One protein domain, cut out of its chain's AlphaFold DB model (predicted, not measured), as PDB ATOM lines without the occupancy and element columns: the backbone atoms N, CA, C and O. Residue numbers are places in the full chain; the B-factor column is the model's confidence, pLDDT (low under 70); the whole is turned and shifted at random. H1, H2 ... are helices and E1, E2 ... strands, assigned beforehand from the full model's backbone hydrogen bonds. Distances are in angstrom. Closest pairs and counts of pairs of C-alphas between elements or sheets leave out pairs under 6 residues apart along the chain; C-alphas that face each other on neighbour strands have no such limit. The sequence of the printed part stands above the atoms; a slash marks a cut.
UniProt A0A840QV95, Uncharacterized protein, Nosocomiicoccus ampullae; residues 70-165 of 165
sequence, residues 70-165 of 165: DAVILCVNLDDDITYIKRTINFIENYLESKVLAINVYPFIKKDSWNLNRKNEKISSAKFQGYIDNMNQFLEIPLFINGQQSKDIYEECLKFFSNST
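AT A GLANCE: This is residues 70 to 165 of the 165 residues of an uncharacterized protein of Nosocomiicoccus ampullae (UniProt A0A840QV95). A small three-strand sheet, E1, E2 and E5, lies between helices, with H1 over one face and H3 over the other, while H2 packs on it by the edge strand E5. Beyond one end of this sheet the chain runs on from E2 into a small hairpin arm, E3 and E4, whose loop, residues 111 to 119, reaches out and makes much of the length. The printed part has 96 residues, with three named helices and five named strands in the order E1 H1 E2 E3 E4 H2 E5 H3; the sheet E1 E2 E5 is all parallel, the pair E3 E4 antiparallel, and the class is mixed, helices and strands. The whole is only just loose, close to compact, with a radius of gyration of the C-alphas of 15.1 A, and only just elongated, with spans of 55 by 28 by 25 A.

IN THESE COORDINATES: Find C-alpha 71 at (34.516, 14.612, -27.860); from there E1, residues 71 to 77, runs 19.9 A. Next come H1, residues 82 to 95, 19.1 A long, and E2, residues 99 to 106, 20.3 A long, which ends at C-alpha 106, (16.213, 18.592, -22.607). Read on to E3, residues 108 to 110, 6.8 A, and E4, residues 120 to 122, 6.7 A. H2, residues 125 to 135, covers 15.2 A, and E5, residues 143 to 145, 7.1 A. H3, residues 150 to 162, runs 18.2 A to C-alpha 162 at (42.768, 24.200, -26.602).

HOW THE PARTS SIT: Begin at the inner strand E2: N 74 of E1 and O 102 are 2.9 A apart, and N 144 of E5 and O 103 are 2.9 A apart, both within hydrogen-bond range. E1, H1 and E2 form a strand-helix-strand unit, two parallel neighbour strands with a helix between, and its crossover is right-handed. H1 is over E2 at a height over the sheet of 8.7 A; its closest C-alphas to E2 are those of Glu 93 and Lys 99, 5.6 A apart. On the opposite face H3 runs along E2, at 4 degrees on the local plane and a height over the sheet of 9.5 A, with the C-alphas of Leu 101 and Glu 156 closest, 6.6 A apart; with helices on both faces this is an arrangement in three layers. H2 is on the sheet too, and its closest C-alpha to E5 is that of Ile 132, 6.8 A from that of Leu 143. H1 and H2 are close but not clearly touching, while H3 is apart from both. E2 runs on into E3 at 63 degrees; in the hairpin E3 and E4, N 109 and O 121 are 3.0 A apart, within hydrogen-bond range. In H1, H2 and H3 every O i to N i+4 pair is within that range.

THE WHOLE: The two C-alphas farthest apart, those of Asn 115 and Thr 165, the chain's last residue, are 55.7 A apart. The printed part has no cut and no long link. Its mean pLDDT is 87.8; look for values under 70 at residues 111 to 119 and 164 to 165.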
ATOM      1  N   ASP A  70      36.340  12.915 -31.257       96.44
ATOM      2  CA  ASP A  70      37.243  13.159 -30.121       96.44
ATOM      3  C   ASP A  70      36.462  13.436 -28.823       96.44
ATOM      4  O   ASP A  70      36.838  13.034 -27.719       96.44
ATOM      5  N   ALA A  71      35.335  14.139 -28.963       96.94
ATOM      6  CA  ALA A  71      34.516  14.612 -27.860       96.94
ATOM      7  C   ALA A  71      33.017  14.536 -28.172       96.94
ATOM      8  O   ALA A  71      32.579  14.716 -29.310       96.94
ATOM      9  N   VAL A  72      32.212  14.327 -27.130       97.62
ATOM     10  CA  VAL A  72      30.756  14.180 -27.213       97.62
ATOM     11  C   VAL A  72      30.058  15.069 -26.187       97.62
ATOM     12  O   VAL A  72      30.416  15.102 -25.008       97.62
ATOM     13  N   ILE A  73      28.998  15.746 -26.635       97.38
ATOM     14  CA  ILE A  73      27.989  16.359 -25.768       97.38
ATOM     15  C   ILE A  73      26.792  15.412 -25.712       97.38
ATOM     16  O   ILE A  73      26.090  15.229 -26.710       97.38
ATOM     17  N   LEU A  74      26.563  14.783 -24.561       97.06
ATOM     18  CA  LEU A  74      25.513  13.780 -24.411       97.06
ATOM     19  C   LEU A  74      24.165  14.455 -24.143       97.06
ATOM     20  O   LEU A  74      23.942  15.024 -23.078       97.06
ATOM     21  N   CYS A  75      23.242  14.375 -25.096       95.56
ATOM     22  CA  CYS A  75      21.881  14.870 -24.908       95.56
ATOM     23  C   CYS A  75      21.022  13.840 -24.162       95.56
ATOM     24  O   CYS A  75      20.948  12.690 -24.590       95.56
ATOM     25  N   VAL A  76      20.340  14.262 -23.094       94.94
ATOM     26  CA  VAL A  76      19.462  13.398 -22.279       94.94
ATOM     27  C   VAL A  76      18.102  14.050 -22.044       94.94
ATOM     28  O   VAL A  76      17.964  15.276 -22.079       94.94
ATOM     29  N   ASN A  77      17.094  13.233 -21.774       92.19
ATOM     30  CA  ASN A  77      15.788  13.663 -21.296       92.19
ATOM     31  C   ASN A  77      15.713  13.581 -19.770       92.19
ATOM     32  O   ASN A  77      16.425  12.814 -19.130       92.19
ATOM     33  N   LEU A  78      14.781  14.334 -19.188       90.50
ATOM     34  CA  LEU A  78      14.512  14.305 -17.743       90.50
ATOM     35  C   LEU A  78      14.031  12.934 -17.244       90.50
ATOM     36  O   LEU A  78      14.210  12.622 -16.071       90.50
ATOM     37  N   ASP A  79      13.438  12.138 -18.135       88.75
ATOM     38  CA  ASP A  79      12.889  10.815 -17.827       88.75
ATOM     39  C   ASP A  79      13.908   9.678 -18.061       88.75
ATOM     40  O   ASP A  79      13.587   8.513 -17.829       88.75
ATOM     41  N   ASP A  80      15.122   9.992 -18.537       91.19
ATOM     42  CA  ASP A  80      16.155   8.983 -18.773       91.19
ATOM     43  C   ASP A  80      16.740   8.494 -17.439       91.19
ATOM     44  O   ASP A  80      17.164   9.279 -16.588       91.19
ATOM     45  N   ASP A  81      16.792   7.172 -17.264       92.12
ATOM     46  CA  ASP A  81      17.328   6.552 -16.055       92.12
ATOM     47  C   ASP A  81      18.839   6.807 -15.899       92.12
ATOM     48  O   ASP A  81      19.623   6.659 -16.842       92.12
ATOM     49  N   ILE A  82      19.282   7.116 -14.675       93.62
ATOM     50  CA  ILE A  82      20.697   7.387 -14.378       93.62
ATOM     51  C   ILE A  82      21.612   6.206 -14.733       93.62
ATOM     52  O   ILE A  82      22.743   6.402 -15.182       93.62
ATOM     53  N   THR A  83      21.141   4.967 -14.587       94.69
ATOM     54  CA  THR A  83      21.900   3.768 -14.967       94.69
ATOM     55  C   THR A  83      22.058   3.692 -16.481       94.69
ATOM     56  O   THR A  83      23.132   3.334 -16.968       94.69
ATOM     57  N   TYR A  84      21.018   4.056 -17.238       95.44
ATOM     58  CA  TYR A  84      21.094   4.152 -18.696       95.44
ATOM     59  C   TYR A  84      22.098   5.224 -19.135       95.44
ATOM     60  O   TYR A  84      22.956   4.952 -19.979       95.44
ATOM     61  N   ILE A  85      22.060   6.404 -18.510       96.50
ATOM     62  CA  ILE A  85      22.998   7.500 -18.788       96.50
ATOM     63  C   ILE A  85      24.440   7.054 -18.506       96.50
ATOM     64  O   ILE A  85      25.296   7.172 -19.380       96.50
ATOM     65  N   LYS A  86      24.707   6.435 -17.347       96.69
ATOM     66  CA  LYS A  86      26.037   5.899 -16.997       96.69
ATOM     67  C   LYS A  86      26.541   4.859 -17.990       96.69
ATOM     68  O   LYS A  86      27.693   4.911 -18.410       96.69
ATOM     69  N   ARG A  87      25.687   3.916 -18.394       96.69
ATOM     70  CA  ARG A  87      26.043   2.912 -19.410       96.69
ATOM     71  C   ARG A  87      26.355   3.559 -20.756       96.69
ATOM     72  O   ARG A  87      27.259   3.096 -21.441       96.69
ATOM     73  N   THR A  88      25.625   4.612 -21.119       97.19
ATOM     74  CA  THR A  88      25.844   5.352 -22.367       97.19
ATOM     75  C   THR A  88      27.176   6.093 -22.341       97.19
ATOM     76  O   THR A  88      27.942   5.977 -23.292       97.19
ATOM     77  N   ILE A  89      27.493   6.773 -21.235       97.69
ATOM     78  CA  ILE A  89      28.798   7.418 -21.028       97.69
ATOM     79  C   ILE A  89      29.912   6.377 -21.124       97.69
ATOM     80  O   ILE A  89      30.828   6.544 -21.915       97.69
ATOM     81  N   ASN A  90      29.793   5.254 -20.410       97.31
ATOM     82  CA  ASN A  90      30.798   4.195 -20.457       97.31
ATOM     83  C   ASN A  90      30.972   3.603 -21.858       97.31
ATOM     84  O   ASN A  90      32.085   3.242 -22.221       97.31
ATOM     85  N   PHE A  91      29.898   3.472 -22.634       97.56
ATOM     86  CA  PHE A  91      29.999   3.042 -24.023       97.56
ATOM     87  C   PHE A  91      30.783   4.064 -24.855       97.56
ATOM     88  O   PHE A  91      31.726   3.690 -25.540       97.56
ATOM     89  N   ILE A  92      30.452   5.350 -24.752       97.50
ATOM     90  CA  ILE A  92      31.157   6.405 -25.487       97.50
ATOM     91  C   ILE A  92      32.639   6.456 -25.083       97.50
ATOM     92  O   ILE A  92      33.502   6.424 -25.952       97.50
ATOM     93  N   GLU A  93      32.942   6.461 -23.785       97.56
ATOM     94  CA  GLU A  93      34.319   6.646 -23.317       97.56
ATOM     95  C   GLU A  93      35.201   5.404 -23.445       97.56
ATOM     96  O   GLU A  93      36.388   5.535 -23.721       97.56
ATOM     97  N   ASN A  94      34.648   4.199 -23.278       97.06
ATOM     98  CA  ASN A  94      35.458   2.975 -23.299       97.06
ATOM     99  C   ASN A  94      35.405   2.218 -24.629       97.06
ATOM    100  O   ASN A  94      36.350   1.505 -24.939       97.06
ATOM    101  N   TYR A  95      34.299   2.289 -25.380       96.50
ATOM    102  CA  TYR A  95      34.174   1.562 -26.650       96.50
ATOM    103  C   TYR A  95      34.530   2.429 -27.859       96.50
ATOM    104  O   TYR A  95      35.108   1.908 -28.806       96.50
ATOM    105  N   LEU A  96      34.197   3.725 -27.838       95.56
ATOM    106  CA  LEU A  96      34.551   4.652 -28.923       95.56
ATOM    107  C   LEU A  96      35.843   5.434 -28.654       95.56
ATOM    108  O   LEU A  96      36.277   6.171 -29.528       95.56
ATOM    109  N   GLU A  97      36.424   5.302 -27.456       95.94
ATOM    110  CA  GLU A  97      37.595   6.075 -27.004       95.94
ATOM    111  C   GLU A  97      37.403   7.610 -27.075       95.94
ATOM    112  O   GLU A  97      38.365   8.374 -27.108       95.94
ATOM    113  N   SER A  98      36.153   8.083 -27.041       96.62
ATOM    114  CA  SER A  98      35.789   9.509 -27.062       96.62
ATOM    115  C   SER A  98      35.640  10.086 -25.651       96.62
ATOM    116  O   SER A  98      35.336   9.359 -24.713       96.62
ATOM    117  N   LYS A  99      35.713  11.411 -25.464       97.38
ATOM    118  CA  LYS A  99      35.411  12.029 -24.153       97.38
ATOM    119  C   LYS A  99      34.000  12.611 -24.076       97.38
ATOM    120  O   LYS A  99      33.637  13.450 -24.897       97.38
ATOM    121  N   VAL A 100      33.212  12.269 -23.051       98.00
ATOM    122  CA  VAL A 100      31.961  13.000 -22.778       98.00
ATOM    123  C   VAL A 100      32.294  14.271 -21.994       98.00
ATOM    124  O   VAL A 100      32.661  14.203 -20.823       98.00
ATOM    125  N   LEU A 101      32.181  15.435 -22.641       97.62
ATOM    126  CA  LEU A 101      32.543  16.722 -22.026       97.62
ATOM    127  C   LEU A 101      31.424  17.298 -21.168       97.62
ATOM    128  O   LEU A 101      31.684  17.917 -20.142       97.62
ATOM    129  N   ALA A 102      30.179  17.116 -21.602       97.31
ATOM    130  CA  ALA A 102      29.020  17.644 -20.907       97.31
ATOM    131  C   ALA A 102      27.755  16.849 -21.231       97.31
ATOM    132  O   ALA A 102      27.650  16.191 -22.271       97.31
ATOM    133  N   ILE A 103      26.766  16.980 -20.354       96.69
ATOM    134  CA  ILE A 103      25.415  16.460 -20.538       96.69
ATOM    135  C   ILE A 103      24.473  17.633 -20.798       96.69
ATOM    136  O   ILE A 103      24.362  18.562 -20.002       96.69
ATOM    137  N   ASN A 104      23.766  17.580 -21.918       95.50
ATOM    138  CA  ASN A 104      22.822  18.603 -22.344       95.50
ATOM    139  C   ASN A 104      21.389  18.105 -22.122       95.50
ATOM    140  O   ASN A 104      20.881  17.267 -22.867       95.50
ATOM    141  N   VAL A 105      20.736  18.600 -21.077       94.25
ATOM    142  CA  VAL A 105      19.436  18.095 -20.624       94.25
ATOM    143  C   VAL A 105      18.305  18.825 -21.341       94.25
ATOM    144  O   VAL A 105      18.210  20.057 -21.312       94.25
ATOM    145  N   TYR A 106      17.405  18.065 -21.956       92.31
ATOM    146  CA  TYR A 106      16.213  18.592 -22.607       92.31
ATOM    147  C   TYR A 106      15.158  19.029 -21.565       92.31
ATOM    148  O   TYR A 106      14.695  18.203 -20.779       92.31
ATOM    149  N   PRO A 107      14.732  20.311 -21.530       89.69
ATOM    150  CA  PRO A 107      13.974  20.872 -20.405       89.69
ATOM    151  C   PRO A 107      12.455  20.656 -20.491       89.69
ATOM    152  O   PRO A 107      11.687  21.426 -19.905       89.69
ATOM    153  N   PHE A 108      11.990  19.655 -21.237       87.56
ATOM    154  CA  PHE A 108      10.565  19.376 -21.384       87.56
ATOM    155  C   PHE A 108      10.235  17.954 -20.958       87.56
ATOM    156  O   PHE A 108      10.924  17.010 -21.332       87.56
ATOM    157  N   ILE A 109       9.129  17.824 -20.231       82.81
ATOM    158  CA  ILE A 109       8.535  16.538 -19.866       82.81
ATOM    159  C   ILE A 109       7.320  16.258 -20.747       82.81
ATOM    160  O   ILE A 109       6.584  17.175 -21.143       82.81
ATOM    161  N   LYS A 110       7.087  14.978 -21.044       71.88
ATOM    162  CA  LYS A 110       5.847  14.539 -21.687       71.88
ATOM    163  C   LYS A 110       4.758  14.475 -20.623       71.88
ATOM    164  O   LYS A 110       4.883  13.754 -19.640       71.88
ATOM    165  N   LYS A 111       3.677  15.232 -20.805       66.81
ATOM    166  CA  LYS A 111       2.514  15.121 -19.924       66.81
ATOM    167  C   LYS A 111       1.692  13.909 -20.349       66.81
ATOM    168  O   LYS A 111       1.189  13.883 -21.474       66.81
ATOM    169  N   ASP A 112       1.522  12.945 -19.451       57.12
ATOM    170  CA  ASP A 112       0.549  11.871 -19.631       57.12
ATOM    171  C   ASP A 112      -0.863  12.461 -19.563       57.12
ATOM    172  O   ASP A 112      -1.476  12.602 -18.507       57.12
ATOM    173  N   SER A 113      -1.386  12.869 -20.717       53.44
ATOM    174  CA  SER A 113      -2.811  13.098 -20.896       53.44
ATOM    175  C   SER A 113      -3.410  11.890 -21.602       53.44
ATOM    176  O   SER A 113      -2.941  11.507 -22.670       53.44
ATOM    177  N   TRP A 114      -4.506  11.354 -21.061       53.94
ATOM    178  CA  TRP A 114      -5.356  10.347 -21.720       53.94
ATOM    179  C   TRP A 114      -5.879  10.794 -23.103       53.94
ATOM    180  O   TRP A 114      -6.358   9.981 -23.888       53.94
ATOM    181  N   ASN A 115      -5.763  12.086 -23.420       54.66
ATOM    182  CA  ASN A 115      -6.103  12.660 -24.715       54.66
ATOM    183  C   ASN A 115      -4.913  12.571 -25.682       54.66
ATOM    184  O   ASN A 115      -3.786  12.903 -25.318       54.66
ATOM    185  N   LEU A 116      -5.189  12.232 -26.947       57.91
ATOM    186  CA  LEU A 116      -4.225  12.128 -28.061       57.91
ATOM    187  C   LEU A 116      -3.360  13.389 -28.290       57.91
ATOM    188  O   LEU A 116      -2.340  13.324 -28.970       57.91
ATOM    189  N   ASN A 117      -3.719  14.524 -27.684       55.41
ATOM    190  CA  ASN A 117      -2.953  15.768 -27.704       55.41
ATOM    191  C   ASN A 117      -1.895  15.799 -26.590       55.41
ATOM    192  O   ASN A 117      -1.990  16.593 -25.651       55.41
ATOM    193  N   ARG A 118      -0.872  14.947 -26.717       57.25
ATOM    194  CA  ARG A 118       0.325  14.987 -25.864       57.25
ATOM    195  C   ARG A 118       1.032  16.331 -26.064       57.25
ATOM    196  O   ARG A 118       1.596  16.579 -27.128       57.25
ATOM    197  N   LYS A 119       0.988  17.215 -25.066       65.19
ATOM    198  CA  LYS A 119       1.747  18.474 -25.077       65.19
ATOM    199  C   LYS A 119       2.988  18.337 -24.203       65.19
ATOM    200  O   LYS A 119       2.901  17.860 -23.074       65.19
ATOM    201  N   ASN A 120       4.121  18.789 -24.731       72.81
ATOM    202  CA  ASN A 120       5.347  18.951 -23.959       72.81
ATOM    203  C   ASN A 120       5.183  20.149 -23.019       72.81
ATOM    204  O   ASN A 120       4.768  21.225 -23.457       72.81
ATOM    205  N   GLU A 121       5.509  19.971 -21.743       79.38
ATOM    206  CA  GLU A 121       5.487  21.043 -20.747       79.38
ATOM    207  C   GLU A 121       6.921  21.350 -20.318       79.38
ATOM    208  O   GLU A 121       7.691  20.439 -20.005       79.38
ATOM    209  N   LYS A 122       7.300  22.634 -20.341       83.75
ATOM    210  CA  LYS A 122       8.614  23.059 -19.852       83.75
ATOM    211  C   LYS A 122       8.638  22.862 -18.341       83.75
ATOM    212  O   LYS A 122       7.764  23.381 -17.645       83.75
ATOM    213  N   ILE A 123       9.621  22.129 -17.832       82.94
ATOM    214  CA  ILE A 123       9.751  21.927 -16.389       82.94
ATOM    215  C   ILE A 123      10.095  23.256 -15.696       82.94
ATOM    216  O   ILE A 123      10.769  24.119 -16.265       82.94
ATOM    217  N   SER A 124       9.621  23.445 -14.462       83.44
ATOM    218  CA  SER A 124       9.969  24.634 -13.681       83.44
ATOM    219  C   SER A 124      11.457  24.642 -13.327       83.44
ATOM    220  O   SER A 124      12.046  23.589 -13.079       83.44
ATOM    221  N   SER A 125      12.055  25.833 -13.229       81.88
ATOM    222  CA  SER A 125      13.480  25.986 -12.907       81.88
ATOM    223  C   SER A 125      13.873  25.299 -11.594       81.88
ATOM    224  O   SER A 125      14.931  24.690 -11.522       81.88
ATOM    225  N   ALA A 126      13.003  25.320 -10.577       83.81
ATOM    226  CA  ALA A 126      13.264  24.667  -9.291       83.81
ATOM    227  C   ALA A 126      13.304  23.132  -9.395       83.81
ATOM    228  O   ALA A 126      14.191  22.498  -8.830       83.81
ATOM    229  N   LYS A 127      12.366  22.523 -10.135       84.12
ATOM    230  CA  LYS A 127      12.381  21.069 -10.359       84.12
ATOM    231  C   LYS A 127      13.571  20.651 -11.216       84.12
ATOM    232  O   LYS A 127      14.159  19.607 -10.964       84.12
ATOM    233  N   PHE A 128      13.921  21.474 -12.202       85.81
ATOM    234  CA  PHE A 128      15.103  21.249 -13.019       85.81
ATOM    235  C   PHE A 128      16.378  21.281 -12.171       85.81
ATOM    236  O   PHE A 128      17.182  20.362 -12.255       85.81
ATOM    237  N   GLN A 129      16.532  22.287 -11.303       85.88
ATOM    238  CA  GLN A 129      17.683  22.367 -10.405       85.88
ATOM    239  C   GLN A 129      17.784  21.125  -9.511       85.88
ATOM    240  O   GLN A 129      18.846  20.524  -9.430       85.88
ATOM    241  N   GLY A 130      16.664  20.663  -8.943       88.25
ATOM    242  CA  GLY A 130      16.647  19.426  -8.157       88.25
ATOM    243  C   GLY A 130      17.063  18.176  -8.947       88.25
ATOM    244  O   GLY A 130      17.698  17.287  -8.384       88.25
ATOM    245  N   TYR A 131      16.746  18.106 -10.246       89.25
ATOM    246  CA  TYR A 131      17.247  17.046 -11.130       89.25
ATOM    247  C   TYR A 131      18.766  17.146 -11.311       89.25
ATOM    248  O   TYR A 131      19.465  16.153 -11.128       89.25
ATOM    249  N   ILE A 132      19.291  18.338 -11.603       87.44
ATOM    250  CA  ILE A 132      20.736  18.569 -11.749       87.44
ATOM    251  C   ILE A 132      21.492  18.206 -10.470       87.44
ATOM    252  O   ILE A 132      22.487  17.490 -10.527       87.44
ATOM    253  N   ASP A 133      20.993  18.647  -9.317       88.62
ATOM    254  CA  ASP A 133      21.613  18.386  -8.019       88.62
ATOM    255  C   ASP A 133      21.656  16.886  -7.704       88.62
ATOM    256  O   ASP A 133      22.621  16.406  -7.116       88.62
ATOM    257  N   ASN A 134      20.632  16.132  -8.114       89.69
ATOM    258  CA  ASN A 134      20.614  14.677  -8.007       89.69
ATOM    259  C   ASN A 134      21.656  14.042  -8.944       89.69
ATOM    260  O   ASN A 134      22.489  13.262  -8.497       89.69
ATOM    261  N   MET A 135      21.667  14.430 -10.221       90.88
ATOM    262  CA  MET A 135      22.589  13.884 -11.222       90.88
ATOM    263  C   MET A 135      24.061  14.128 -10.867       90.88
ATOM    264  O   MET A 135      24.877  13.214 -10.993       90.88
ATOM    265  N   ASN A 136      24.388  15.315 -10.348       88.88
ATOM    266  CA  ASN A 136      25.736  15.683  -9.899       88.88
ATOM    267  C   ASN A 136      26.254  14.816  -8.737       88.88
ATOM    268  O   ASN A 136      27.458  14.748  -8.518       88.88
ATOM    269  N   GLN A 137      25.382  14.129  -7.986       89.62
ATOM    270  CA  GLN A 137      25.821  13.170  -6.957       89.62
ATOM    271  C   GLN A 137      26.390  11.885  -7.564       89.62
ATOM    272  O   GLN A 137      27.096  11.134  -6.894       89.62
ATOM    273  N   PHE A 138      26.043  11.598  -8.818       91.00
ATOM    274  CA  PHE A 138      26.340  10.334  -9.479       91.00
ATOM    275  C   PHE A 138      27.301  10.468 -10.653       91.00
ATOM    276  O   PHE A 138      27.801   9.436 -11.112       91.00
ATOM    277  N   LEU A 139      27.490  11.687 -11.159       92.31
ATOM    278  CA  LEU A 139      28.236  12.003 -12.366       92.31
ATOM    279  C   LEU A 139      29.178  13.173 -12.091       92.31
ATOM    280  O   LEU A 139      28.769  14.187 -11.538       92.31
ATOM    281  N   GLU A 140      30.417  13.047 -12.550       91.12
ATOM    282  CA  GLU A 140      31.441  14.100 -12.472       91.12
ATOM    283  C   GLU A 140      31.522  14.917 -13.777       91.12
ATOM    284  O   GLU A 140      32.536  15.541 -14.079       91.12
ATOM    285  N   ILE A 141      30.458  14.882 -14.585       95.25
ATOM    286  CA  ILE A 141      30.375  15.543 -15.890       95.25
ATOM    287  C   ILE A 141      29.438  16.752 -15.769       95.25
ATOM    288  O   ILE A 141      28.324  16.577 -15.276       95.25
ATOM    289  N   PRO A 142      29.833  17.951 -16.241       94.75
ATOM    290  CA  PRO A 142      28.983  19.139 -16.240       94.75
ATOM    291  C   PRO A 142      27.621  18.904 -16.904       94.75
ATOM    292  O   PRO A 142      27.543  18.365 -18.011       94.75
ATOM    293  N   LEU A 143      26.543  19.349 -16.253       94.81
ATOM    294  CA  LEU A 143      25.186  19.304 -16.798       94.81
ATOM    295  C   LEU A 143      24.679  20.709 -17.139       94.81
ATOM    296  O   LEU A 143      24.740  21.621 -16.315       94.81
ATOM    297  N   PHE A 144      24.097  20.855 -18.328       93.44
ATOM    298  CA  PHE A 144      23.594  22.125 -18.848       93.44
ATOM    299  C   PHE A 144      22.168  22.003 -19.383       93.44
ATOM    300  O   PHE A 144      21.771  20.976 -19.935       93.44
ATOM    301  N   ILE A 145      21.393  23.081 -19.257       91.19
ATOM    302  CA  ILE A 145      20.049  23.177 -19.829       91.19
ATOM    303  C   ILE A 145      20.128  23.463 -21.327       91.19
ATOM    304  O   ILE A 145      20.618  24.520 -21.755       91.19
ATOM    305  N   ASN A 146      19.509  22.588 -22.119       90.56
ATOM    306  CA  ASN A 146      19.364  22.797 -23.551       90.56
ATOM    307  C   ASN A 146      18.632  24.119 -23.853       90.56
ATOM    308  O   ASN A 146      17.567  24.418 -23.303       90.56
ATOM    309  N   GLY A 147      19.233  24.927 -24.730       86.75
ATOM    310  CA  GLY A 147      18.694  26.215 -25.172       86.75
ATOM    311  C   GLY A 147      18.856  27.374 -24.183       86.75
ATOM    312  O   GLY A 147      18.395  28.472 -24.483       86.75
ATOM    313  N   GLN A 148      19.488  27.164 -23.024       87.38
ATOM    314  CA  GLN A 148      19.777  28.241 -22.062       87.38
ATOM    315  C   GLN A 148      21.276  28.406 -21.803       87.38
ATOM    316  O   GLN A 148      21.738  29.528 -21.628       87.38
ATOM    317  N   GLN A 149      22.032  27.308 -21.829       89.50
ATOM    318  CA  GLN A 149      23.438  27.261 -21.408       89.50
ATOM    319  C   GLN A 149      24.377  26.818 -22.540       89.50
ATOM    320  O   GLN A 149      25.393  26.164 -22.337       89.50
ATOM    321  N   SER A 150      24.038  27.174 -23.782       89.81
ATOM    322  CA  SER A 150      24.858  26.827 -24.952       89.81
ATOM    323  C   SER A 150      26.252  27.460 -24.918       89.81
ATOM    324  O   SER A 150      27.180  26.899 -25.495       89.81
ATOM    325  N   LYS A 151      26.407  28.609 -24.245       93.94
ATOM    326  CA  LYS A 151      27.711  29.257 -24.069       93.94
ATOM    327  C   LYS A 151      28.622  28.442 -23.147       93.94
ATOM    328  O   LYS A 151      29.787  28.277 -23.474       93.94
ATOM    329  N   ASP A 152      28.077  27.882 -22.074       95.50
ATOM    330  CA  ASP A 152      28.845  27.063 -21.132       95.50
ATOM    331  C   ASP A 152      29.341  25.768 -21.805       95.50
ATOM    332  O   ASP A 152      30.504  25.400 -21.683       95.50
ATOM    333  N   ILE A 153      28.497  25.130 -22.632       94.81
ATOM    334  CA  ILE A 153      28.905  23.980 -23.463       94.81
ATOM    335  C   ILE A 153      30.050  24.362 -24.411       94.81
ATOM    336  O   ILE A 153      31.003  23.604 -24.579       94.81
ATOM    337  N   TYR A 154      29.959  25.534 -25.045       94.00
ATOM    338  CA  TYR A 154      31.017  26.028 -25.924       94.00
ATOM    339  C   TYR A 154      32.338  26.246 -25.171       94.00
ATOM    340  O   TYR A 154      33.396  25.903 -25.695       94.00
ATOM    341  N   GLU A 155      32.284  26.764 -23.944       95.25
ATOM    342  CA  GLU A 155      33.464  26.940 -23.093       95.25
ATOM    343  C   GLU A 155      34.114  25.595 -22.720       95.25
ATOM    344  O   GLU A 155      35.339  25.482 -22.796       95.25
ATOM    345  N   GLU A 156      33.330  24.550 -22.428       95.88
ATOM    346  CA  GLU A 156      33.867  23.194 -22.211       95.88
ATOM    347  C   GLU A 156      34.534  22.622 -23.470       95.88
ATOM    348  O   GLU A 156      35.624  22.049 -23.389       95.88
ATOM    349  N   CYS A 157      33.944  22.832 -24.653       94.81
ATOM    350  CA  CYS A 157      34.580  22.448 -25.916       94.81
ATOM    351  C   CYS A 157      35.916  23.177 -26.119       94.81
ATOM    352  O   CYS A 157      36.919  22.541 -26.436       94.81
ATOM    353  N   LEU A 158      35.957  24.500 -25.914       94.19
ATOM    354  CA  LEU A 158      37.199  25.268 -26.027       94.19
ATOM    355  C   LEU A 158      38.257  24.754 -25.057       94.19
ATOM    356  O   LEU A 158      39.400  24.553 -25.455       94.19
ATOM    357  N   LYS A 159      37.887  24.520 -23.798       94.62
ATOM    358  CA  LYS A 159      38.798  24.002 -22.776       94.62
ATOM    359  C   LYS A 159      39.375  22.644 -23.169       94.62
ATOM    360  O   LYS A 159      40.555  22.415 -22.928       94.62
ATOM    361  N   PHE A 160      38.580  21.761 -23.765       95.38
ATOM    362  CA  PHE A 160      39.073  20.472 -24.240       95.38
ATOM    363  C   PHE A 160      40.044  20.639 -25.414       95.38
ATOM    364  O   PHE A 160      41.202  20.256 -25.305       95.38
ATOM    365  N   PHE A 161      39.618  21.286 -26.501       93.50
ATOM    366  CA  PHE A 161      40.411  21.343 -27.735       93.50
ATOM    367  C   PHE A 161      41.609  22.305 -27.679       93.50
ATOM    368  O   PHE A 161      42.541  22.152 -28.461       93.50
ATOM    369  N   SER A 162      41.624  23.283 -26.766       90.69
ATOM    370  CA  SER A 162      42.768  24.200 -26.602       90.69
ATOM    371  C   SER A 162      43.890  23.658 -25.713       90.69
ATOM    372  O   SER A 162      45.013  24.138 -25.821       90.69
ATOM    373  N   ASN A 163      43.604  22.676 -24.852       78.38
ATOM    374  CA  ASN A 163      44.589  22.090 -23.935       78.38
ATOM    375  C   ASN A 163      45.255  20.817 -24.488       78.38
ATOM    376  O   ASN A 163      46.101  20.240 -23.813       78.38
ATOM    377  N   SER A 164      44.890  20.376 -25.695       60.09
ATOM    378  CA  SER A 164      45.391  19.145 -26.328       60.09
ATOM    379  C   SER A 164      46.718  19.313 -27.096       60.09
ATOM    380  O   SER A 164      46.972  18.573 -28.043       60.09
ATOM    381  N   THR A 165      47.561  20.276 -26.709       41.62
ATOM    382  CA  THR A 165      48.951  20.440 -27.199       41.62
ATOM    383  C   THR A 165      49.958  19.900 -26.200       41.62
ATOM    384  O   THR A 165      50.915  19.225 -26.637       41.62
TER     385      THR A 165